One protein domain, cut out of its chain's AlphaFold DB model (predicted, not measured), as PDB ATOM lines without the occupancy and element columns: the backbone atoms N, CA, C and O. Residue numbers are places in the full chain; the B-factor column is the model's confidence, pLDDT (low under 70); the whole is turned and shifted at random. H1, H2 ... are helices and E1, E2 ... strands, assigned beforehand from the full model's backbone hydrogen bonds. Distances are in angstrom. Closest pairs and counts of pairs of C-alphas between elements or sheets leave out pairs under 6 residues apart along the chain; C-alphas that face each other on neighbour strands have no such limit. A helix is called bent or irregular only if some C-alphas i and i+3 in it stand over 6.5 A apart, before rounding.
ATOM      1  N   ALA A  31      24.618 -30.291  15.912       98.19
ATOM      2  CA  ALA A  31      25.311 -29.204  15.224       98.19
ATOM      3  C   ALA A  31      25.294 -29.395  13.698       98.19
ATOM      4  O   ALA A  31      25.010 -28.448  12.964       98.19
ATOM      5  N   GLU A  32      25.534 -30.621  13.221       97.75
ATOM      6  CA  GLU A  32      25.432 -30.968  11.796       97.75
ATOM      7  C   GLU A  32      23.989 -30.831  11.297       97.75
ATOM      8  O   GLU A  32      23.758 -30.203  10.263       97.75
ATOM      9  N   MET A  33      23.013 -31.316  12.075       98.12
ATOM     10  CA  MET A  33      21.590 -31.141  11.768       98.12
ATOM     11  C   MET A  33      21.197 -29.661  11.691       98.12
ATOM     12  O   MET A  33      20.459 -29.272  10.790       98.12
ATOM     13  N   LEU A  34      21.682 -28.817  12.609       98.38
ATOM     14  CA  LEU A  34      21.414 -27.376  12.590       98.38
ATOM     15  C   LEU A  34      22.018 -26.699  11.357       98.38
ATOM     16  O   LEU A  34      21.347 -25.883  10.724       98.38
ATOM     17  N   ALA A  35      23.255 -27.044  10.995       98.31
ATOM     18  CA  ALA A  35      23.890 -26.521   9.790       98.31
ATOM     19  C   ALA A  35      23.103 -26.915   8.526       98.31
ATOM     20  O   ALA A  35      22.862 -26.081   7.650       98.31
ATOM     21  N   GLU A  36      22.640 -28.164   8.448       97.69
ATOM     22  CA  GLU A  36      21.809 -28.649   7.347       97.69
ATOM     23  C   GLU A  36      20.433 -27.958   7.308       97.69
ATOM     24  O   GLU A  36      20.014 -27.472   6.255       97.69
ATOM     25  N   TYR A  37      19.776 -27.811   8.460       98.25
ATOM     26  CA  TYR A  37      18.509 -27.092   8.618       98.25
ATOM     27  C   TYR A  37      18.602 -25.637   8.131       98.25
ATOM     28  O   TYR A  37      17.746 -25.157   7.382       98.25
ATOM     29  N   GLN A  38      19.678 -24.937   8.502       98.25
ATOM     30  CA  GLN A  38      19.959 -23.576   8.039       98.25
ATOM     31  C   GLN A  38      20.245 -23.526   6.535       98.25
ATOM     32  O   GLN A  38      19.778 -22.613   5.854       98.25
ATOM     33  N   ASN A  39      20.967 -24.512   5.994       97.88
ATOM     34  CA  ASN A  39      21.247 -24.600   4.561       97.88
ATOM     35  C   ASN A  39      19.956 -24.758   3.733       97.88
ATOM     36  O   ASN A  39      19.811 -24.140   2.671       97.88
ATOM     37  N   PHE A  40      18.974 -25.500   4.253       97.94
ATOM     38  CA  PHE A  40      17.634 -25.580   3.665       97.94
ATOM     39  C   PHE A  40      16.837 -24.272   3.758       97.94
ATOM     40  O   PHE A  40      15.822 -24.137   3.078       97.94
ATOM     41  N   GLY A  41      17.298 -23.287   4.534       97.69
ATOM     42  CA  GLY A  41      16.615 -22.010   4.729       97.69
ATOM     43  C   GLY A  41      15.337 -22.135   5.559       97.69
ATOM     44  O   GLY A  41      14.404 -21.362   5.351       97.69
ATOM     45  N   LEU A  42      15.281 -23.123   6.455       98.06
ATOM     46  CA  LEU A  42      14.145 -23.334   7.346       98.06
ATOM     47  C   LEU A  42      14.132 -22.292   8.484       98.06
ATOM     48  O   LEU A  42      15.190 -21.781   8.871       98.06
ATOM     49  N   PRO A  43      12.948 -21.939   9.017       97.75
ATOM     50  CA  PRO A  43      12.816 -20.839   9.962       97.75
ATOM     51  C   PRO A  43      13.426 -21.186  11.323       97.75
ATOM     52  O   PRO A  43      13.099 -22.199  11.941       97.75
ATOM     53  N   LEU A  44      14.279 -20.297  11.830       98.44
ATOM     54  CA  LEU A  44      14.733 -20.330  13.217       98.44
ATOM     55  C   LEU A  44      13.951 -19.312  14.049       98.44
ATOM     56  O   LEU A  44      13.652 -18.218  13.555       98.44
ATOM     57  N   PRO A  45      13.646 -19.625  15.318       97.88
ATOM     58  CA  PRO A  45      12.981 -18.676  16.192       97.88
ATOM     59  C   PRO A  45      13.861 -17.431  16.407       97.88
ATOM     60  O   PRO A  45      15.075 -17.556  16.620       97.88
ATOM     61  N   PRO A  46      13.283 -16.214  16.398       97.62
ATOM     62  CA  PRO A  46      14.000 -14.999  16.758       97.62
ATOM     63  C   PRO A  46      14.655 -15.104  18.136       97.62
ATOM     64  O   PRO A  46      14.141 -15.759  19.042       97.62
ATOM     65  N   LYS A  47      15.756 -14.370  18.352       96.81
ATOM     66  CA  LYS A  47      16.481 -14.434  19.630       96.81
ATOM     67  C   LYS A  47      15.661 -14.005  20.853       96.81
ATOM     68  O   LYS A  47      16.031 -14.362  21.968       96.81
ATOM     69  N   ALA A  48      14.603 -13.230  20.649       97.19
ATOM     70  CA  ALA A  48      13.707 -12.763  21.701       97.19
ATOM     71  C   ALA A  48      12.457 -13.646  21.875       97.19
ATOM     72  O   ALA A  48      11.649 -13.364  22.753       97.19
ATOM     73  N   ALA A  49      12.272 -14.682  21.046       98.19
ATOM     74  CA  ALA A  49      11.096 -15.537  21.129       98.19
ATOM     75  C   ALA A  49      11.083 -16.318  22.450       98.19
ATOM     76  O   ALA A  49      12.093 -16.925  22.834       98.19
ATOM     77  N   ARG A  50       9.931 -16.298  23.126       98.38
ATOM     78  CA  ARG A  50       9.707 -17.021  24.382       98.38
ATOM     79  C   ARG A  50       9.413 -18.484  24.087       98.38
ATOM     80  O   ARG A  50       8.761 -18.789  23.090       98.38
ATOM     81  N   PHE A  51       9.879 -19.386  24.941       98.56
ATOM     82  CA  PHE A  51       9.523 -20.797  24.830       98.56
ATOM     83  C   PHE A  51       8.237 -21.040  25.608       98.56
ATOM     84  O   PHE A  51       8.177 -20.758  26.803       98.56
ATOM     85  N   VAL A  52       7.189 -21.496  24.924       98.25
ATOM     86  CA  VAL A  52       5.849 -21.581  25.508       98.25
ATOM     87  C   VAL A  52       5.276 -22.985  25.394       98.25
ATOM     88  O   VAL A  52       5.440 -23.658  24.373       98.25
ATOM     89  N   LYS A  53       4.555 -23.396  26.438       97.69
ATOM     90  CA  LYS A  53       3.625 -24.526  26.423       97.69
ATOM     91  C   LYS A  53       2.226 -23.973  26.208       97.69
ATOM     92  O   LYS A  53       1.839 -23.014  26.869       97.69
ATOM     93  N   TYR A  54       1.480 -24.557  25.284       96.38
ATOM     94  CA  TYR A  54       0.143 -24.080  24.949       96.38
ATOM     95  C   TYR A  54      -0.814 -25.244  24.711       96.38
ATOM     96  O   TYR A  54      -0.398 -26.342  24.337       96.38
ATOM     97  N   GLU A  55      -2.093 -24.990  24.949       94.75
ATOM     98  CA  GLU A  55      -3.202 -25.914  24.735       94.75
ATOM     99  C   GLU A  55      -3.610 -25.857  23.259       94.75
ATOM    100  O   GLU A  55      -4.056 -24.816  22.779       94.75
ATOM    101  N   TYR A  56      -3.415 -26.945  22.508       89.50
ATOM    102  CA  TYR A  56      -3.774 -26.979  21.079       89.50
ATOM    103  C   TYR A  56      -5.111 -27.675  20.819       89.50
ATOM    104  O   TYR A  56      -5.763 -27.370  19.825       89.50
ATOM    105  N   ASN A  57      -5.526 -28.558  21.731       86.56
ATOM    106  CA  ASN A  57      -6.866 -29.123  21.800       86.56
ATOM    107  C   ASN A  57      -7.346 -28.993  23.242       86.56
ATOM    108  O   ASN A  57      -6.723 -29.562  24.141       86.56
ATOM    109  N   GLY A  58      -8.430 -28.250  23.458       86.19
ATOM    110  CA  GLY A  58      -9.010 -28.145  24.793       86.19
ATOM    111  C   GLY A  58      -9.760 -29.388  25.229       86.19
ATOM    112  O   GLY A  58      -9.700 -30.416  24.562       86.19
ATOM    113  N   GLU A  59     -10.468 -29.320  26.354       84.38
ATOM    114  CA  GLU A  59     -11.299 -30.442  26.801       84.38
ATOM    115  C   GLU A  59     -12.373 -30.750  25.747       84.38
ATOM    116  O   GLU A  59     -13.233 -29.920  25.442       84.38
ATOM    117  N   TYR A  60     -12.345 -31.958  25.187       83.19
ATOM    118  CA  TYR A  60     -13.349 -32.417  24.230       83.19
ATOM    119  C   TYR A  60     -13.900 -33.777  24.631       83.19
ATOM    120  O   TYR A  60     -13.270 -34.549  25.348       83.19
ATOM    121  N   ILE A  61     -15.116 -34.076  24.179       78.19
ATOM    122  CA  ILE A  61     -15.777 -35.340  24.496       78.19
ATOM    123  C   ILE A  61     -15.537 -36.311  23.348       78.19
ATOM    124  O   ILE A  61     -16.018 -36.092  22.236       78.19
ATOM    125  N   ARG A  62     -14.841 -37.412  23.626       83.25
ATOM    126  CA  ARG A  62     -14.657 -38.523  22.689       83.25
ATOM    127  C   ARG A  62     -15.332 -39.752  23.278       83.25
ATOM    128  O   ARG A  62     -15.020 -40.147  24.392       83.25
ATOM    129  N   ASN A  63     -16.291 -40.328  22.552       86.44
ATOM    130  CA  ASN A  63     -17.048 -41.511  22.989       86.44
ATOM    131  C   ASN A  63     -17.718 -41.368  24.375       86.44
ATOM    132  O   ASN A  63     -17.840 -42.337  25.113       86.44
ATOM    133  N   GLY A  64     -18.162 -40.158  24.731       79.62
ATOM    134  CA  GLY A  64     -18.820 -39.883  26.014       79.62
ATOM    135  C   GLY A  64     -17.874 -39.565  27.178       79.62
ATOM    136  O   GLY A  64     -18.357 -39.147  28.228       79.62
ATOM    137  N   GLU A  65     -16.559 -39.673  26.983       83.75
ATOM    138  CA  GLU A  65     -15.542 -39.356  27.989       83.75
ATOM    139  C   GLU A  65     -14.881 -38.004  27.706       83.75
ATOM    140  O   GLU A  65     -14.546 -37.693  26.558       83.75
ATOM    141  N   ILE A  66     -14.685 -37.206  28.760       83.62
ATOM    142  CA  ILE A  66     -13.937 -35.946  28.689       83.62
ATOM    143  C   ILE A  66     -12.460 -36.296  28.524       83.62
ATOM    144  O   ILE A  66     -11.859 -36.906  29.406       83.62
ATOM    145  N   GLN A  67     -11.891 -35.916  27.389       90.19
ATOM    146  CA  GLN A  67     -10.462 -36.005  27.148       90.19
ATOM    147  C   GLN A  67      -9.774 -34.816  27.830       90.19
ATOM    148  O   GLN A  67     -10.302 -33.700  27.760       90.19
ATOM    149  N   PRO A  68      -8.627 -35.028  28.498       90.19
ATOM    150  CA  PRO A  68      -7.866 -33.922  29.058       90.19
ATOM    151  C   PRO A  68      -7.373 -32.998  27.931       90.19
ATOM    152  O   PRO A  68      -7.201 -33.463  26.799       90.19
ATOM    153  N   PRO A  69      -7.098 -31.716  28.226       91.00
ATOM    154  CA  PRO A  69      -6.478 -30.826  27.257       91.00
ATOM    155  C   PRO A  69      -5.149 -31.403  26.767       91.00
ATOM    156  O   PRO A  69      -4.365 -31.940  27.558       91.00
ATOM    157  N   GLN A  70      -4.884 -31.272  25.472       94.06
ATOM    158  CA  GLN A  70      -3.610 -31.657  24.880       94.06
ATOM    159  C   GLN A  70      -2.722 -30.426  24.717       94.06
ATOM    160  O   GLN A  70      -3.162 -29.358  24.281       94.06
ATOM    161  N   TYR A  71      -1.445 -30.598  25.047       96.06
ATOM    162  CA  TYR A  71      -0.462 -29.524  25.043       96.06
ATOM    163  C   TYR A  71       0.617 -29.757  23.995       96.06
ATOM    164  O   TYR A  71       0.972 -30.896  23.708       96.06
ATOM    165  N   SER A  72       1.172 -28.669  23.473       96.69
ATOM    166  CA  SER A  72       2.339 -28.662  22.588       96.69
ATOM    167  C   SER A  72       3.336 -27.603  23.066       96.69
ATOM    168  O   SER A  72       2.996 -26.725  23.864       96.69
ATOM    169  N   LEU A  73       4.573 -27.682  22.573       98.00
ATOM    170  CA  LEU A  73       5.582 -26.629  22.725       98.00
ATOM    171  C   LEU A  73       5.746 -25.859  21.417       98.00
ATOM    172  O   LEU A  73       5.574 -26.418  20.331       98.00
ATOM    173  N   ALA A  74       6.073 -24.578  21.535       98.06
ATOM    174  CA  ALA A  74       6.416 -23.714  20.415       98.06
ATOM    175  C   ALA A  74       7.275 -22.532  20.881       98.06
ATOM    176  O   ALA A  74       7.417 -22.263  22.076       98.06
ATOM    177  N   PHE A  75       7.815 -21.796  19.915       98.62
ATOM    178  CA  PHE A  75       8.391 -20.480  20.156       98.62
ATOM    179  C   PHE A  75       7.337 -19.408  19.901       98.62
ATOM    180  O   PHE A  75       6.798 -19.319  18.803       98.62
ATOM    181  N   GLU A  76       7.045 -18.562  20.880       98.19
ATOM    182  CA  GLU A  76       6.191 -17.399  20.671       98.19
ATOM    183  C   GLU A  76       7.005 -16.297  19.980       98.19
ATOM    184  O   GLU A  76       7.820 -15.608  20.597       98.19
ATOM    185  N   ILE A  77       6.812 -16.168  18.666       97.88
ATOM    186  CA  ILE A  77       7.570 -15.240  17.816       97.88
ATOM    187  C   ILE A  77       6.956 -13.837  17.789       97.88
ATOM    188  O   ILE A  77       7.656 -12.863  17.509       97.88
ATOM    189  N   LYS A  78       5.664 -13.723  18.119       97.19
ATOM    190  CA  LYS A  78       4.985 -12.453  18.390       97.19
ATOM    191  C   LYS A  78       4.061 -12.634  19.598       97.19
ATOM    192  O   LYS A  78       3.118 -13.422  19.493       97.19
ATOM    193  N   PRO A  79       4.279 -11.903  20.704       95.31
ATOM    194  CA  PRO A  79       3.378 -11.939  21.847       95.31
ATOM    195  C   PRO A  79       1.954 -11.529  21.488       95.31
ATOM    196  O   PRO A  79       1.743 -10.615  20.685       95.31
ATOM    197  N   GLY A  80       0.981 -12.191  22.112       91.44
ATOM    198  CA  GLY A  80      -0.413 -11.765  22.056       91.44
ATOM    199  C   GLY A  80      -0.619 -10.426  22.769       91.44
ATOM    200  O   GLY A  80       0.096 -10.077  23.708       91.44
ATOM    201  N   THR A  81      -1.619  -9.673  22.330       91.19
ATOM    202  CA  THR A  81      -2.128  -8.481  23.013       91.19
ATOM    203  C   THR A  81      -3.565  -8.738  23.476       91.19
ATOM    204  O   THR A  81      -4.103  -9.833  23.330       91.19
ATOM    205  N   LYS A  82      -4.230  -7.721  24.039       84.38
ATOM    206  CA  LYS A  82      -5.664  -7.825  24.355       84.38
ATOM    207  C   LYS A  82      -6.526  -8.054  23.107       84.38
ATOM    208  O   LYS A  82      -7.612  -8.609  23.227       84.38
ATOM    209  N   THR A  83      -6.063  -7.598  21.942       86.31
ATOM    210  CA  THR A  83      -6.811  -7.647  20.678       86.31
ATOM    211  C   THR A  83      -6.251  -8.673  19.703       86.31
ATOM    212  O   THR A  83      -7.015  -9.263  18.947       86.31
ATOM    213  N   ASP A  84      -4.942  -8.925  19.752       89.81
ATOM    214  CA  ASP A  84      -4.257  -9.833  18.838       89.81
ATOM    215  C   ASP A  84      -3.861 -11.116  19.558       89.81
ATOM    216  O   ASP A  84      -3.314 -11.092  20.659       89.81
ATOM    217  N   LYS A  85      -4.076 -12.260  18.916       92.81
ATOM    218  CA  LYS A  85      -3.579 -13.540  19.425       92.81
ATOM    219  C   LYS A  85      -2.066 -13.671  19.190       92.81
ATOM    220  O   LYS A  85      -1.546 -13.046  18.259       92.81
ATOM    221  N   PRO A  86      -1.345 -14.442  20.028       95.81
ATOM    222  CA  PRO A  86       0.077 -14.679  19.811       95.81
ATOM    223  C   PRO A  86       0.309 -15.384  18.472       95.81
ATOM    224  O   PRO A  86      -0.549 -16.125  17.995       95.81
ATOM    225  N   ILE A  87       1.484 -15.181  17.886       96.62
ATOM    226  CA  ILE A  87       1.957 -15.971  16.747       96.62
ATOM    227  C   ILE A  87       3.013 -16.932  17.271       96.62
ATOM    228  O   ILE A  87       4.006 -16.502  17.870       96.62
ATOM    229  N   LEU A  88       2.795 -18.225  17.046       97.75
ATOM    230  CA  LEU A  88       3.687 -19.288  17.495       97.75
ATOM    231  C   LEU A  88       4.413 -19.910  16.299       97.75
ATOM    232  O   LEU A  88       3.821 -20.087  15.242       97.75
ATOM    233  N   LEU A  89       5.675 -20.286  16.473       97.94
ATOM    234  CA  LEU A  89       6.423 -21.143  15.558       97.94
ATOM    235  C   LEU A  89       6.475 -22.554  16.158       97.94
ATOM    236  O   LEU A  89       7.195 -22.792  17.134       97.94
ATOM    237  N   ARG A  90       5.684 -23.471  15.595       96.25
ATOM    238  CA  ARG A  90       5.604 -24.884  15.991       96.25
ATOM    239  C   ARG A  90       6.287 -25.726  14.916       96.25
ATOM    240  O   ARG A  90       5.735 -25.943  13.840       96.25
ATOM    241  N   GLY A  91       7.502 -26.192  15.193       95.62
ATOM    242  CA  GLY A  91       8.331 -26.799  14.154       95.62
ATOM    243  C   GLY A  91       8.645 -25.767  13.063       95.62
ATOM    244  O   GLY A  91       9.226 -24.723  13.352       95.62
ATOM    245  N   THR A  92       8.251 -26.040  11.820       96.81
ATOM    246  CA  THR A  92       8.364 -25.093  10.693       96.81
ATOM    247  C   THR A  92       7.073 -24.311  10.410       96.81
ATOM    248  O   THR A  92       7.076 -23.441   9.539       96.81
ATOM    249  N   GLU A  93       5.977 -24.597  11.124       95.12
ATOM    250  CA  GLU A  93       4.664 -23.977  10.911       95.12
ATOM    251  C   GLU A  93       4.491 -22.724  11.778       95.12
ATOM    252  O   GLU A  93       4.718 -22.740  12.990       95.12
ATOM    253  N   GLU A  94       4.024 -21.641  11.157       95.19
ATOM    254  CA  GLU A  94       3.543 -20.467  11.876       95.19
ATOM    255  C   GLU A  94       2.064 -20.653  12.254       95.19
ATOM    256  O   GLU A  94       1.169 -20.600  11.411       95.19
ATOM    257  N   VAL A  95       1.798 -20.856  13.541       93.69
ATOM    258  CA  VAL A  95       0.455 -21.057  14.085       93.69
ATOM    259  C   VAL A  95      -0.128 -19.712  14.519       93.69
ATOM    260  O   VAL A  95       0.386 -19.046  15.422       93.69
ATOM    261  N   ARG A  96      -1.246 -19.338  13.888       93.25
ATOM    262  CA  ARG A  96      -2.069 -18.162  14.211       93.25
ATOM    263  C   ARG A  96      -3.418 -18.632  14.761       93.25
ATOM    264  O   ARG A  96      -4.331 -18.899  13.979       93.25
ATOM    265  N   PRO A  97      -3.552 -18.813  16.081       89.12
ATOM    266  CA  PRO A  97      -4.768 -19.364  16.650       89.12
ATOM    267  C   PRO A  97      -5.935 -18.384  16.537       89.12
ATOM    268  O   PRO A  97      -5.786 -17.177  16.725       89.12
ATOM    269  N   TYR A  98      -7.119 -18.927  16.265       85.00
ATOM    270  CA  TYR A  98      -8.378 -18.176  16.263       85.00
ATOM    271  C   TYR A  98      -9.002 -18.069  17.668       85.00
ATOM    272  O   TYR A  98      -9.941 -17.304  17.873       85.00
ATOM    273  N   PHE A  99      -8.471 -18.810  18.643       85.94
ATOM    274  CA  PHE A  99      -8.885 -18.815  20.045       85.94
ATOM    275  C   PHE A  99      -7.688 -18.545  20.967       85.94
ATOM    276  O   PHE A  99      -6.553 -18.408  20.510       85.94
ATOM    277  N   ASP A 100      -7.941 -18.371  22.263       86.50
ATOM    278  CA  ASP A 100      -6.859 -18.283  23.243       86.50
ATOM    279  C   ASP A 100      -6.280 -19.680  23.498       86.50
ATOM    280  O   ASP A 100      -7.005 -20.570  23.926       86.50
ATOM    281  N   LEU A 101      -4.993 -19.870  23.204       88.38
ATOM    282  CA  LEU A 101      -4.299 -21.145  23.411       88.38
ATOM    283  C   LEU A 101      -3.793 -21.325  24.850       88.38
ATOM    284  O   LEU A 101      -3.090 -22.299  25.119       88.38
ATOM    285  N   HIS A 102      -4.037 -20.357  25.741       91.06
ATOM    286  CA  HIS A 102      -3.457 -20.331  27.086       91.06
ATOM    287  C   HIS A 102      -1.937 -20.563  27.050       91.06
ATOM    288  O   HIS A 102      -1.394 -21.382  27.788       91.06
ATOM    289  N   ALA A 103      -1.242 -19.883  26.131       95.50
ATOM    290  CA  ALA A 103       0.199 -20.036  25.980       95.50
ATOM    291  C   ALA A 103       0.916 -19.496  27.229       95.50
ATOM    292  O   ALA A 103       0.823 -18.310  27.548       95.50
ATOM    293  N   VAL A 104       1.644 -20.370  27.924       96.50
ATOM    294  CA  VAL A 104       2.405 -20.049  29.134       96.50
ATOM    295  C   VAL A 104       3.888 -20.237  28.854       96.50
ATOM    296  O   VAL A 104       4.304 -21.269  28.328       96.50
ATOM    297  N   GLU A 105       4.692 -19.239  29.212       98.00
ATOM    298  CA  GLU A 105       6.149 -19.339  29.151       98.00
ATOM    299  C   GLU A 105       6.652 -20.420  30.114       98.00
ATOM    300  O   GLU A 105       6.268 -20.459  31.283       98.00
ATOM    301  N   VAL A 106       7.510 -21.306  29.611       98.19
ATOM    302  CA  VAL A 106       8.105 -22.400  30.382       98.19
ATOM    303  C   VAL A 106       9.628 -22.348  30.272       98.19
ATOM    304  O   VAL A 106      10.156 -21.968  29.223       98.19
ATOM    305  N   PRO A 107      10.365 -22.733  31.329       97.94
ATOM    306  CA  PRO A 107      11.817 -22.802  31.250       97.94
ATOM    307  C   PRO A 107      12.241 -23.832  30.185       97.94
ATOM    308  O   PRO A 107      11.622 -24.896  30.088       97.94
ATOM    309  N   PRO A 108      13.289 -23.558  29.387       98.00
ATOM    310  CA  PRO A 108      13.743 -24.444  28.315       98.00
ATOM    311  C   PRO A 108      14.574 -25.622  28.855       98.00
ATOM    312  O   PRO A 108      15.743 -25.814  28.519       98.00
ATOM    313  N   GLU A 109      13.958 -26.424  29.716       98.31
ATOM    314  CA  GLU A 109      14.549 -27.589  30.375       98.31
ATOM    315  C   GLU A 109      13.848 -28.880  29.927       98.31
ATOM    316  O   GLU A 109      12.686 -28.828  29.523       98.31
ATOM    317  N   PRO A 110      14.487 -30.065  30.025       98.19
ATOM    318  CA  PRO A 110      13.877 -31.335  29.611       98.19
ATOM    319  C   PRO A 110      12.471 -31.604  30.181       98.19
ATOM    320  O   PRO A 110      11.637 -32.180  29.482       98.19
ATOM    321  N   ALA A 111      12.190 -31.148  31.408       97.56
ATOM    322  CA  ALA A 111      10.886 -31.287  32.067       97.56
ATOM    323  C   ALA A 111       9.746 -30.541  31.341       97.56
ATOM    324  O   ALA A 111       8.579 -30.890  31.497       97.56
ATOM    325  N   ALA A 112      10.054 -29.559  30.485       97.38
ATOM    326  CA  ALA A 112       9.047 -28.895  29.657       97.38
ATOM    327  C   ALA A 112       8.342 -29.867  28.692       97.38
ATOM    328  O   ALA A 112       7.221 -29.601  28.264       97.38
ATOM    329  N   THR A 113       8.981 -31.001  28.368       96.81
ATOM    330  CA  THR A 113       8.426 -32.035  27.477       96.81
ATOM    331  C   THR A 113       7.397 -32.949  28.148       96.81
ATOM    332  O   THR A 113       6.763 -33.756  27.462       96.81
ATOM    333  N   ASP A 114       7.203 -32.829  29.465       95.75
ATOM    334  CA  ASP A 114       6.329 -33.714  30.227       95.75
ATOM    335  C   ASP A 114       4.839 -33.426  29.956       95.75
ATOM    336  O   ASP A 114       4.370 -32.278  29.938       95.75
ATOM    337  N   GLY A 115       4.077 -34.506  29.747       93.81
ATOM    338  CA  GLY A 115       2.645 -34.449  29.435       93.81
ATOM    339  C   GLY A 115       2.328 -33.914  28.035       93.81
ATOM    340  O   GLY A 115       1.240 -33.381  27.831       93.81
ATOM    341  N   ILE A 116       3.278 -34.006  27.101       95.38
ATOM    342  CA  ILE A 116       3.108 -33.609  25.701       95.38
ATOM    343  C   ILE A 116       3.075 -34.853  24.821       95.38
ATOM    344  O   ILE A 116       3.929 -35.733  24.938       95.38
ATOM    345  N   GLU A 117       2.082 -34.907  23.940       92.00
ATOM    346  CA  GLU A 117       2.010 -35.893  22.868       92.00
ATOM    347  C   GLU A 117       2.824 -35.383  21.677       92.00
ATOM    348  O   GLU A 117       2.648 -34.248  21.226       92.00
ATOM    349  N   TRP A 118       3.762 -36.202  21.205       91.69
ATOM    350  CA  TRP A 118       4.766 -35.776  20.239       91.69
ATOM    351  C   TRP A 118       4.544 -36.400  18.873       91.69
ATOM    352  O   TRP A 118       4.598 -37.618  18.710       91.69
ATOM    353  N   ASP A 119       4.399 -35.522  17.890       91.19
ATOM    354  CA  ASP A 119       4.708 -35.826  16.503       91.19
ATOM    355  C   ASP A 119       6.239 -35.855  16.324       91.19
ATOM    356  O   ASP A 119       6.944 -34.975  16.838       91.19
ATOM    357  N   SER A 120       6.762 -36.886  15.650       91.38
ATOM    358  CA  SER A 120       8.210 -37.080  15.483       91.38
ATOM    359  C   SER A 120       8.873 -35.904  14.774       91.38
ATOM    360  O   SER A 120       9.994 -35.526  15.124       91.38
ATOM    361  N   ASP A 121       8.170 -35.314  13.815       92.44
ATOM    362  CA  ASP A 121       8.694 -34.305  12.906       92.44
ATOM    363  C   ASP A 121       8.783 -32.969  13.645       92.44
ATOM    364  O   ASP A 121       9.819 -32.295  13.649       92.44
ATOM    365  N   VAL A 122       7.735 -32.640  14.404       94.69
ATOM    366  CA  VAL A 122       7.722 -31.476  15.300       94.69
ATOM    367  C   VAL A 122       8.804 -31.587  16.380       94.69
ATOM    368  O   VAL A 122       9.497 -30.600  16.644       94.69
ATOM    369  N   ALA A 123       8.987 -32.765  16.986       96.25
ATOM    370  CA  ALA A 123      10.014 -32.982  18.006       96.25
ATOM    371  C   ALA A 123      11.435 -32.786  17.447       96.25
ATOM    372  O   ALA A 123      12.244 -32.094  18.071       96.25
ATOM    373  N   LEU A 124      11.727 -33.331  16.258       96.88
ATOM    374  CA  LEU A 124      13.029 -33.184  15.602       96.88
ATOM    375  C   LEU A 124      13.342 -31.714  15.297       96.88
ATOM    376  O   LEU A 124      14.425 -31.221  15.628       96.88
ATOM    377  N   VAL A 125      12.395 -30.986  14.700       97.94
ATOM    378  CA  VAL A 125      12.604 -29.572  14.365       97.94
ATOM    379  C   VAL A 125      12.796 -28.728  15.624       97.94
ATOM    380  O   VAL A 125      13.708 -27.899  15.673       97.94
ATOM    381  N   LEU A 126      11.989 -28.956  16.665       98.00
ATOM    382  CA  LEU A 126      12.149 -28.244  17.932       98.00
ATOM    383  C   LEU A 126      13.478 -28.577  18.615       98.00
ATOM    384  O   LEU A 126      14.066 -27.680  19.217       98.00
ATOM    385  N   ALA A 127      13.992 -29.806  18.496       98.38
ATOM    386  CA  ALA A 127      15.321 -30.158  18.995       98.38
ATOM    387  C   ALA A 127      16.404 -29.270  18.361       98.38
ATOM    388  O   ALA A 127      17.204 -28.656  19.069       98.38
ATOM    389  N   ILE A 128      16.379 -29.130  17.033       98.62
ATOM    390  CA  ILE A 128      17.329 -28.303  16.276       98.62
ATOM    391  C   ILE A 128      17.189 -26.823  16.641       98.62
ATOM    392  O   ILE A 128      18.183 -26.137  16.897       98.62
ATOM    393  N   GLN A 129      15.955 -26.324  16.717       98.56
ATOM    394  CA  GLN A 129      15.692 -24.942  17.109       98.56
ATOM    395  C   GLN A 129      16.162 -24.673  18.546       98.56
ATOM    396  O   GLN A 129      16.819 -23.662  18.776       98.56
ATOM    397  N   CYS A 130      15.935 -25.579  19.500       98.62
ATOM    398  CA  CYS A 130      16.450 -25.460  20.871       98.62
ATOM    399  C   CYS A 130      17.986 -25.484  20.919       98.62
ATOM    400  O   CYS A 130      18.586 -24.683  21.638       98.62
ATOM    401  N   HIS A 131      18.634 -26.335  20.118       98.56
ATOM    402  CA  HIS A 131      20.094 -26.359  20.009       98.56
ATOM    403  C   HIS A 131      20.643 -25.019  19.495       98.56
ATOM    404  O   HIS A 131      21.568 -24.461  20.078       98.56
ATOM    405  N   SER A 132      19.993 -24.410  18.494       98.31
ATOM    406  CA  SER A 132      20.360 -23.074  17.989       98.31
ATOM    407  C   SER A 132      20.277 -21.955  19.042       98.31
ATOM    408  O   SER A 132      20.863 -20.883  18.874       98.31
ATOM    409  N   ARG A 133      19.553 -22.202  20.142       98.25
ATOM    410  CA  ARG A 133      19.374 -21.293  21.282       98.25
ATOM    411  C   ARG A 133      20.335 -21.591  22.439       98.25
ATOM    412  O   ARG A 133      20.316 -20.859  23.423       98.25
ATOM    413  N   GLY A 134      21.173 -22.624  22.316       98.12
ATOM    414  CA  GLY A 134      22.078 -23.101  23.366       98.12
ATOM    415  C   GLY A 134      21.381 -23.928  24.451       98.12
ATOM    416  O   GLY A 134      21.905 -24.067  25.554       98.12
ATOM    417  N   TRP A 135      20.182 -24.454  24.182       98.38
ATOM    418  CA  TRP A 135      19.401 -25.249  25.138       98.38
ATOM    419  C   TRP A 135      19.649 -26.749  24.948       98.38
ATOM    420  O   TRP A 135      18.723 -27.539  24.762       98.38
ATOM    421  N   ASP A 136      20.920 -27.150  24.987       98.44
ATOM    422  CA  ASP A 136      21.381 -28.466  24.520       98.44
ATOM    423  C   ASP A 136      20.748 -29.650  25.255       98.44
ATOM    424  O   ASP A 136      20.462 -30.682  24.649       98.44
ATOM    425  N   LYS A 137      20.466 -29.506  26.556       98.50
ATOM    426  CA  LYS A 137      19.809 -30.564  27.342       98.50
ATOM    427  C   LYS A 137      18.380 -30.827  26.864       98.50
ATOM    428  O   LYS A 137      17.986 -31.981  26.716       98.50
ATOM    429  N   LEU A 138      17.610 -29.763  26.628       98.38
ATOM    430  CA  LEU A 138      16.257 -29.872  26.087       98.38
ATOM    431  C   LEU A 138      16.295 -30.377  24.638       98.38
ATOM    432  O   LEU A 138      15.529 -31.270  24.287       98.38
ATOM    433  N   ALA A 139      17.224 -29.867  23.825       98.44
ATOM    434  CA  ALA A 139      17.424 -30.323  22.454       98.44
ATOM    435  C   ALA A 139      17.714 -31.832  22.379       98.44
ATOM    436  O   ALA A 139      17.060 -32.545  21.623       98.44
ATOM    437  N   GLY A 140      18.630 -32.340  23.213       98.00
ATOM    438  CA  GLY A 140      18.928 -33.771  23.306       98.00
ATOM    439  C   GLY A 140      17.702 -34.600  23.694       98.00
ATOM    440  O   GLY A 140      17.410 -35.603  23.048       98.00
ATOM    441  N   ARG A 141      16.915 -34.135  24.676       97.38
ATOM    442  CA  ARG A 141      15.663 -34.798  25.072       97.38
ATOM    443  C   ARG A 141      14.654 -34.875  23.923       97.38
ATOM    444  O   ARG A 141      14.037 -35.920  23.736       97.38
ATOM    445  N   LEU A 142      14.469 -33.791  23.175       97.06
ATOM    446  CA  LEU A 142      13.547 -33.747  22.035       97.06
ATOM    447  C   LEU A 142      14.014 -34.644  20.881       97.06
ATOM    448  O   LEU A 142      13.194 -35.320  20.266       97.06
ATOM    449  N   LEU A 143      15.324 -34.720  20.640       96.69
ATOM    450  CA  LEU A 143      15.902 -35.641  19.661       96.69
ATOM    451  C   LEU A 143      15.693 -37.112  20.059       96.69
ATOM    452  O   LEU A 143      15.383 -37.953  19.218       96.69
ATOM    453  N   ASP A 144      15.822 -37.439  21.346       95.44
ATOM    454  CA  ASP A 144      15.513 -38.786  21.833       95.44
ATOM    455  C   ASP A 144      14.027 -39.120  21.672       95.44
ATOM    456  O   ASP A 144      13.679 -40.265  21.390       95.44
ATOM    457  N   VAL A 145      13.140 -38.134  21.836       94.31
ATOM    458  CA  VAL A 145      11.703 -38.291  21.578       94.31
ATOM    459  C   VAL A 145      11.441 -38.549  20.095       94.31
ATOM    460  O   VAL A 145      10.727 -39.499  19.779       94.31
ATOM    461  N   SER A 146      12.052 -37.780  19.189       93.88
ATOM    462  CA  SER A 146      11.831 -37.935  17.744       93.88
ATOM    463  C   SER A 146      12.305 -39.290  17.199       93.88
ATOM    464  O   SER A 146      11.819 -39.740  16.165       93.88
ATOM    465  N   ARG A 147      13.236 -39.963  17.889       92.44
ATOM    466  CA  ARG A 147      13.786 -41.275  17.500       92.44
ATOM    467  C   ARG A 147      12.918 -42.477  17.876       92.44
ATOM    468  O   ARG A 147      13.183 -43.569  17.389       92.44
ATOM    469  N   LYS A 148      11.908 -42.322  18.737       87.88
ATOM    470  CA  LYS A 148      11.160 -43.463  19.303       87.88
ATOM    471  C   LYS A 148      10.182 -44.159  18.343       87.88
ATOM    472  O   LYS A 148       9.656 -45.199  18.721       87.88
ATOM    473  N   ASN A 149       9.957 -43.633  17.135       74.75
ATOM    474  CA  ASN A 149       8.853 -44.049  16.253       74.75
ATOM    475  C   ASN A 149       9.291 -44.671  14.907       74.75
ATOM    476  O   ASN A 149       8.660 -44.389  13.895       74.75
ATOM    477  N   ASP A 150      10.362 -45.475  14.859       70.94
ATOM    478  CA  ASP A 150      10.879 -46.081  13.606       70.94
ATOM    479  C   ASP A 150      11.014 -45.066  12.450       70.94
ATOM    480  O   ASP A 150      10.763 -45.355  11.278       70.94
ATOM    481  N   ALA A 151      11.385 -43.831  12.797       72.94
ATOM    482  CA  ALA A 151      11.492 -42.746  11.840       72.94
ATOM    483  C   ALA A 151      12.600 -43.040  10.807       72.94
ATOM    484  O   ALA A 151      13.590 -43.709  11.131       72.94
ATOM    485  N   PRO A 152      12.484 -42.508   9.574       81.94
ATOM    486  CA  PRO A 152      13.568 -42.540   8.600       81.94
ATOM    487  C   PRO A 152      14.886 -42.024   9.192       81.94
ATOM    488  O   PRO A 152      14.896 -41.294  10.187       81.94
ATOM    489  N   ALA A 153      16.006 -42.329   8.528       90.62
ATOM    490  CA  ALA A 153      17.288 -41.706   8.851       90.62
ATOM    491  C   ALA A 153      17.120 -40.178   8.982       90.62
ATOM    492  O   ALA A 153      16.464 -39.548   8.152       90.62
ATOM    493  N   ILE A 154      17.701 -39.586  10.029       92.06
ATOM    494  CA  ILE A 154      17.450 -38.188  10.421       92.06
ATOM    495  C   ILE A 154      17.668 -37.214   9.257       92.06
ATOM    496  O   ILE A 154      16.855 -36.318   9.050       92.06
ATOM    497  N   SER A 155      18.719 -37.413   8.461       92.50
ATOM    498  CA  SER A 155      19.013 -36.564   7.303       92.50
ATOM    499  C   SER A 155      17.877 -36.593   6.271       92.50
ATOM    500  O   SER A 155      17.437 -35.549   5.795       92.50
ATOM    501  N   LYS A 156      17.318 -37.780   5.998       94.19
ATOM    502  CA  LYS A 156      16.153 -37.943   5.114       94.19
ATOM    503  C   LYS A 156      14.912 -37.263   5.690       94.19
ATOM    504  O   LYS A 156      14.169 -36.604   4.969       94.19
ATOM    505  N   HIS A 157      14.713 -37.369   7.001       93.00
ATOM    506  CA  HIS A 157      13.624 -36.681   7.685       93.00
ATOM    507  C   HIS A 157      13.740 -35.150   7.517       93.00
ATOM    508  O   HIS A 157      12.768 -34.490   7.143       93.00
ATOM    509  N   LEU A 158      14.932 -34.567   7.686       96.06
ATOM    510  CA  LEU A 158      15.136 -33.127   7.476       96.06
ATOM    511  C   LEU A 158      14.870 -32.684   6.036       96.06
ATOM    512  O   LEU A 158      14.283 -31.621   5.834       96.06
ATOM    513  N   VAL A 159      15.234 -33.499   5.045       97.00
ATOM    514  CA  VAL A 159      14.921 -33.235   3.632       97.00
ATOM    515  C   VAL A 159      13.407 -33.225   3.385       97.00
ATOM    516  O   VAL A 159      12.897 -32.292   2.763       97.00
ATOM    517  N   ILE A 160      12.668 -34.204   3.922       95.81
ATOM    518  CA  ILE A 160      11.197 -34.262   3.824       95.81
ATOM    519  C   ILE A 160      10.556 -33.054   4.522       95.81
ATOM    520  O   ILE A 160       9.662 -32.417   3.964       95.81
ATOM    521  N   THR A 161      11.056 -32.685   5.703       96.00
ATOM    522  CA  THR A 161      10.603 -31.498   6.446       96.00
ATOM    523  C   THR A 161      10.831 -30.219   5.640       96.00
ATOM    524  O   THR A 161       9.953 -29.357   5.565       96.00
ATOM    525  N   ALA A 162      12.006 -30.090   5.015       98.00
ATOM    526  CA  ALA A 162      12.335 -28.956   4.166       98.00
ATOM    527  C   ALA A 162      11.404 -28.878   2.953       98.00
ATOM    528  O   ALA A 162      10.905 -27.798   2.637       98.00
ATOM    529  N   TRP A 163      11.131 -30.017   2.310       97.94
ATOM    530  CA  TRP A 163      10.178 -30.098   1.209       97.94
ATOM    531  C   TRP A 163       8.782 -29.642   1.638       97.94
ATOM    532  O   TRP A 163       8.231 -28.730   1.026       97.94
ATOM    533  N   ALA A 164       8.238 -30.212   2.718       96.06
ATOM    534  CA  ALA A 164       6.907 -29.876   3.221       96.06
ATOM    535  C   ALA A 164       6.779 -28.385   3.576       96.06
ATOM    536  O   ALA A 164       5.780 -27.748   3.235       96.06
ATOM    537  N   TYR A 165       7.811 -27.804   4.201       97.06
ATOM    538  CA  TYR A 165       7.857 -26.372   4.486       97.06
ATOM    539  C   TYR A 165       7.795 -25.537   3.204       97.06
ATOM    540  O   TYR A 165       6.915 -24.685   3.071       97.06
ATOM    541  N   TRP A 166       8.702 -25.775   2.250       98.25
ATOM    542  CA  TRP A 166       8.766 -24.976   1.024       98.25
ATOM    543  C   TRP A 166       7.544 -25.184   0.126       98.25
ATOM    544  O   TRP A 166       7.070 -24.216  -0.459       98.25
ATOM    545  N   GLU A 167       6.982 -26.392   0.063       97.12
ATOM    546  CA  GLU A 167       5.701 -26.650  -0.602       97.12
ATOM    547  C   GLU A 167       4.582 -25.818   0.048       97.12
ATOM    548  O   GLU A 167       3.843 -25.127  -0.650       97.12
ATOM    549  N   GLY A 168       4.504 -25.788   1.384       94.69
ATOM    550  CA  GLY A 168       3.548 -24.945   2.108       94.69
ATOM    551  C   GLY A 168       3.693 -23.453   1.779       94.69
ATOM    552  O   GLY A 168       2.692 -22.764   1.560       94.69
ATOM    553  N   GLN A 169       4.930 -22.964   1.642       96.31
ATOM    554  CA  GLN A 169       5.214 -21.567   1.286       96.31
ATOM    555  C   GLN A 169       4.676 -21.155  -0.093       96.31
ATOM    556  O   GLN A 169       4.426 -19.969  -0.312       96.31
ATOM    557  N   VAL A 170       4.447 -22.101  -1.010       96.31
ATOM    558  CA  VAL A 170       3.867 -21.819  -2.334       96.31
ATOM    559  C   VAL A 170       2.465 -21.209  -2.224       96.31
ATOM    560  O   VAL A 170       2.098 -20.342  -3.020       96.31
ATOM    561  N   THR A 171       1.698 -21.636  -1.220       93.75
ATOM    562  CA  THR A 171       0.304 -21.214  -0.999       93.75
ATOM    563  C   THR A 171       0.167 -19.944  -0.164       93.75
ATOM    564  O   THR A 171      -0.907 -19.349  -0.100       93.75
ATOM    565  N   HIS A 172       1.248 -19.478   0.462       92.56
ATOM    566  CA  HIS A 172       1.172 -18.323   1.344       92.56
ATOM    567  C   HIS A 172       0.925 -17.029   0.531       92.56
ATOM    568  O   HIS A 172       1.673 -16.762  -0.416       92.56
ATOM    569  N   PRO A 173      -0.082 -16.194   0.870       90.56
ATOM    570  CA  PRO A 173      -0.526 -15.063   0.040       90.56
ATOM    571  C   PRO A 173       0.562 -14.056  -0.340       90.56
ATOM    572  O   PRO A 173       0.572 -13.524  -1.446       90.56
ATOM    573  N   THR A 174       1.485 -13.793   0.582       92.50
ATOM    574  CA  THR A 174       2.492 -12.732   0.449       92.50
ATOM    575  C   THR A 174       3.874 -13.247   0.064       92.50
ATOM    576  O   THR A 174       4.805 -12.454  -0.059       92.50
ATOM    577  N   THR A 175       4.045 -14.562  -0.085       95.38
ATOM    578  CA  THR A 175       5.363 -15.147  -0.342       95.38
ATOM    579  C   THR A 175       5.752 -14.975  -1.809       95.38
ATOM    580  O   THR A 175       4.969 -15.299  -2.713       95.38
ATOM    581  N   ASP A 176       6.976 -14.483  -2.044       97.31
ATOM    582  CA  ASP A 176       7.615 -14.538  -3.360       97.31
ATOM    583  C   ASP A 176       7.910 -16.001  -3.701       97.31
ATOM    584  O   ASP A 176       8.651 -16.696  -3.005       97.31
ATOM    585  N   ARG A 177       7.309 -16.473  -4.791       98.06
ATOM    586  CA  ARG A 177       7.394 -17.861  -5.242       98.06
ATOM    587  C   ARG A 177       8.732 -18.191  -5.917       98.06
ATOM    588  O   ARG A 177       9.055 -19.369  -6.054       98.06
ATOM    589  N   ARG A 178       9.552 -17.199  -6.301       98.44
ATOM    590  CA  ARG A 178      10.842 -17.445  -6.979       98.44
ATOM    591  C   ARG A 178      11.882 -18.114  -6.066       98.44
ATOM    592  O   ARG A 178      12.438 -19.133  -6.483       98.44
ATOM    593  N   PRO A 179      12.143 -17.633  -4.830       98.31
ATOM    594  CA  PRO A 179      13.002 -18.356  -3.891       98.31
ATOM    595  C   PRO A 179      12.475 -19.753  -3.560       98.31
ATOM    596  O   PRO A 179      13.265 -20.691  -3.483       98.31
ATOM    597  N   VAL A 180      11.153 -19.903  -3.421       98.44
ATOM    598  CA  VAL A 180      10.512 -21.193  -3.127       98.44
ATOM    599  C   VAL A 180      10.789 -22.204  -4.240       98.44
ATOM    600  O   VAL A 180      11.286 -23.294  -3.967       98.44
ATOM    601  N   LEU A 181      10.565 -21.820  -5.504       98.56
ATOM    602  CA  LEU A 181      10.865 -22.657  -6.667       98.56
ATOM    603  C   LEU A 181      12.326 -23.120  -6.678       98.56
ATOM    604  O   LEU A 181      12.600 -24.297  -6.913       98.56
ATOM    605  N   LYS A 182      13.264 -22.200  -6.418       98.44
ATOM    606  CA  LYS A 182      14.691 -22.532  -6.352       98.44
ATOM    607  C   LYS A 182      14.954 -23.607  -5.291       98.44
ATOM    608  O   LYS A 182      15.589 -24.608  -5.593       98.44
ATOM    609  N   ARG A 183      14.414 -23.434  -4.082       98.44
ATOM    610  CA  ARG A 183      14.602 -24.379  -2.970       98.44
ATOM    611  C   ARG A 183      14.012 -25.757  -3.254       98.44
ATOM    612  O   ARG A 183      14.673 -26.751  -2.984       98.44
ATOM    613  N   LEU A 184      12.817 -25.825  -3.842       98.56
ATOM    614  CA  LEU A 184      12.199 -27.098  -4.229       98.56
ATOM    615  C   LEU A 184      13.037 -27.840  -5.278       98.56
ATOM    616  O   LEU A 184      13.240 -29.048  -5.163       98.56
ATOM    617  N   LYS A 185      13.580 -27.124  -6.270       98.50
ATOM    618  CA  LYS A 185      14.510 -27.715  -7.242       98.50
ATOM    619  C   LYS A 185      15.767 -28.242  -6.565       98.50
ATOM    620  O   LYS A 185      16.135 -29.383  -6.821       98.50
ATOM    621  N   ASP A 186      16.402 -27.447  -5.708       98.25
ATOM    622  CA  ASP A 186      17.620 -27.856  -4.999       98.25
ATOM    623  C   ASP A 186      17.377 -29.134  -4.168       98.25
ATOM    624  O   ASP A 186      18.214 -30.035  -4.161       98.25
ATOM    625  N   LEU A 187      16.209 -29.250  -3.521       98.25
ATOM    626  CA  LEU A 187      15.817 -30.430  -2.740       98.25
ATOM    627  C   LEU A 187      15.620 -31.686  -3.602       98.25
ATOM    628  O   LEU A 187      16.144 -32.734  -3.236       98.25
ATOM    629  N   ILE A 188      14.944 -31.589  -4.756       97.88
ATOM    630  CA  ILE A 188      14.796 -32.733  -5.683       97.88
ATOM    631  C   ILE A 188      16.149 -33.221  -6.208       97.88
ATOM    632  O   ILE A 188      16.356 -34.421  -6.339       97.88
ATOM    633  N   HIS A 189      17.085 -32.316  -6.508       97.50
ATOM    634  CA  HIS A 189      18.415 -32.729  -6.975       97.50
ATOM    635  C   HIS A 189      19.242 -33.388  -5.866       97.50
ATOM    636  O   HIS A 189      20.138 -34.179  -6.160       97.50
ATOM    637  N   ARG A 190      18.975 -33.038  -4.604       96.50
ATOM    638  CA  ARG A 190      19.698 -33.564  -3.445       96.50
ATOM    639  C   ARG A 190      19.232 -34.960  -3.042       96.50
ATOM    640  O   ARG A 190      20.062 -35.746  -2.598       96.50
ATOM    641  N   ASP A 191      17.941 -35.251  -3.165       96.88
ATOM    642  CA  ASP A 191      17.353 -36.523  -2.742       96.88
ATOM    643  C   ASP A 191      16.456 -37.103  -3.842       96.88
ATOM    644  O   ASP A 191      15.406 -36.550  -4.176       96.88
ATOM    645  N   ALA A 192      16.875 -38.245  -4.391       96.94
ATOM    646  CA  ALA A 192      16.185 -38.906  -5.492       96.94
ATOM    647  C   ALA A 192      14.780 -39.404  -5.103       96.94
ATOM    648  O   ALA A 192      13.923 -39.533  -5.977       96.94
ATOM    649  N   ASP A 193      14.509 -39.631  -3.812       96.50
ATOM    650  CA  ASP A 193      13.182 -40.041  -3.341       96.50
ATOM    651  C   ASP A 193      12.163 -38.897  -3.437       96.50
ATOM    652  O   ASP A 193      10.956 -39.139  -3.538       96.50
ATOM    653  N   LEU A 194      12.631 -37.644  -3.465       96.88
ATOM    654  CA  LEU A 194      11.786 -36.496  -3.779       96.88
ATOM    655  C   LEU A 194      11.530 -36.353  -5.283       96.88
ATOM    656  O   LEU A 194      10.629 -35.605  -5.659       96.88
ATOM    657  N   ASP A 195      12.240 -37.058  -6.162       97.62
ATOM    658  CA  ASP A 195      12.100 -36.906  -7.612       97.62
ATOM    659  C   ASP A 195      10.907 -37.699  -8.191       97.62
ATOM    660  O   ASP A 195      11.009 -38.536  -9.095       97.62
ATOM    661  N   THR A 196       9.724 -37.438  -7.635       96.81
ATOM    662  CA  THR A 196       8.470 -38.098  -8.002       96.81
ATOM    663  C   THR A 196       7.758 -37.368  -9.143       96.81
ATOM    664  O   THR A 196       7.918 -36.163  -9.354       96.81
TER     665      THR A 196
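Overview. This is residues 31 to 196 of the 599 residues of an uncharacterized protein of Fimbriiglobus ruber (UniProt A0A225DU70). A strongly twisted sheet of four strands, E1 E4 E5 E6, has the helical hairpin H3 and H4 over one face, with H3 packing on the sheet and H4 on the far side of H3. A second helical hairpin, H5 and H6, lies beyond the E6 edge, H1 packs on H3, and the tip of the thin hairpin E2 and E3, residues 61 to 66, sticks out. The printed part has 166 residues, with named elements in the order H1 E1 E2 E3 E4 E5 E6 H2 H3 H4 H5 H6, six helices and six strands; the class is mixed, and both sheets are antiparallel. The whole is compact, with a radius of gyration of the C-alphas of 16.7 A and spans of 47 by 38 by 36 A.

Arrangement. The sheet runs E1 (residues 50 to 57), E4 (70 to 78), E5 (87 to 90), E6 (93 to 95). E4 E5 E6 form a meander, each strand the antiparallel neighbour of the one before. N 52 and O 74 are 3.0 A apart across E1 and E4, N 89 and O 75 2.8 A across E4 and E5, and N 95 and O 88 2.8 A across E5 and E6, within hydrogen-bond range. Residues 52 to 53 of E1 also pair, antiparallel, with residues 104 to 105. E1 runs on into E2 (60 to 62) at 46 degrees; E2 and E3 (65 to 67) form a hairpin, with N 67 and O 60 2.8 A apart. H3 (120 to 132) is on the sheet at a height of 9.8 A, making two layers, a helix on one face of a sheet; it lies over E4, slantwise at 37 degrees on the local plane. H4 (136 to 149) touches H3, closest C-alphas Ala 127 and Ala 139 at 4.1 A, at a shallow tilt of 17 degrees, opposite ways. H2 (110 to 113) only grazes the sheet with residues 112 to 113 and touches residues 137 to 142 of H4, closest C-alphas Pro 110 and Leu 138 at 4.5 A. H1 (31 to 39) touches residues 128 to 132 of H3, closest C-alphas Leu 34 and Ile 128 at 5.6 A, about perpendicular at 81 degrees. H5 (154 to 171) only just touches H1, with 3 pairs of C-alphas within 8 A, the closest Tyr 37 and Leu 158 at 7.0 A. H6 (177 to 190) touches H5, closest C-alphas Trp 166 and Val 180 at 5.9 A, at a shallow tilt of 25 degrees, opposite ways. Every O i to N i+4 pair is within hydrogen-bond range in H1, H3 and H6, against 8 of 10 in H4 and 13 of 14 in H5; H2 is too short for such a pair.

Along the chain. H1 begins at C-alpha 31 (25.311, -29.204, 15.224). E4, 22.0 A long, bends by 64 degrees at residue 75; E1 is 20.7 A long. H3 is 18.7 A, H4 21.6 A, H5 26.7 A and H6 20.0 A long, H6 ending at C-alpha 190 (19.698, -33.564, -3.445). H4 is irregular, but only just: C-alphas 146 and 149 are 7.0 A apart.

Size, cuts and confidence. The C-alphas of Gly 64 and His 189, the two farthest apart, are 50.3 A apart. The printed part has no cut. The link from E6 to H2, residues 96 to 109, is long. The mean pLDDT of the printed part is 94.6, and no printed residue is under 70.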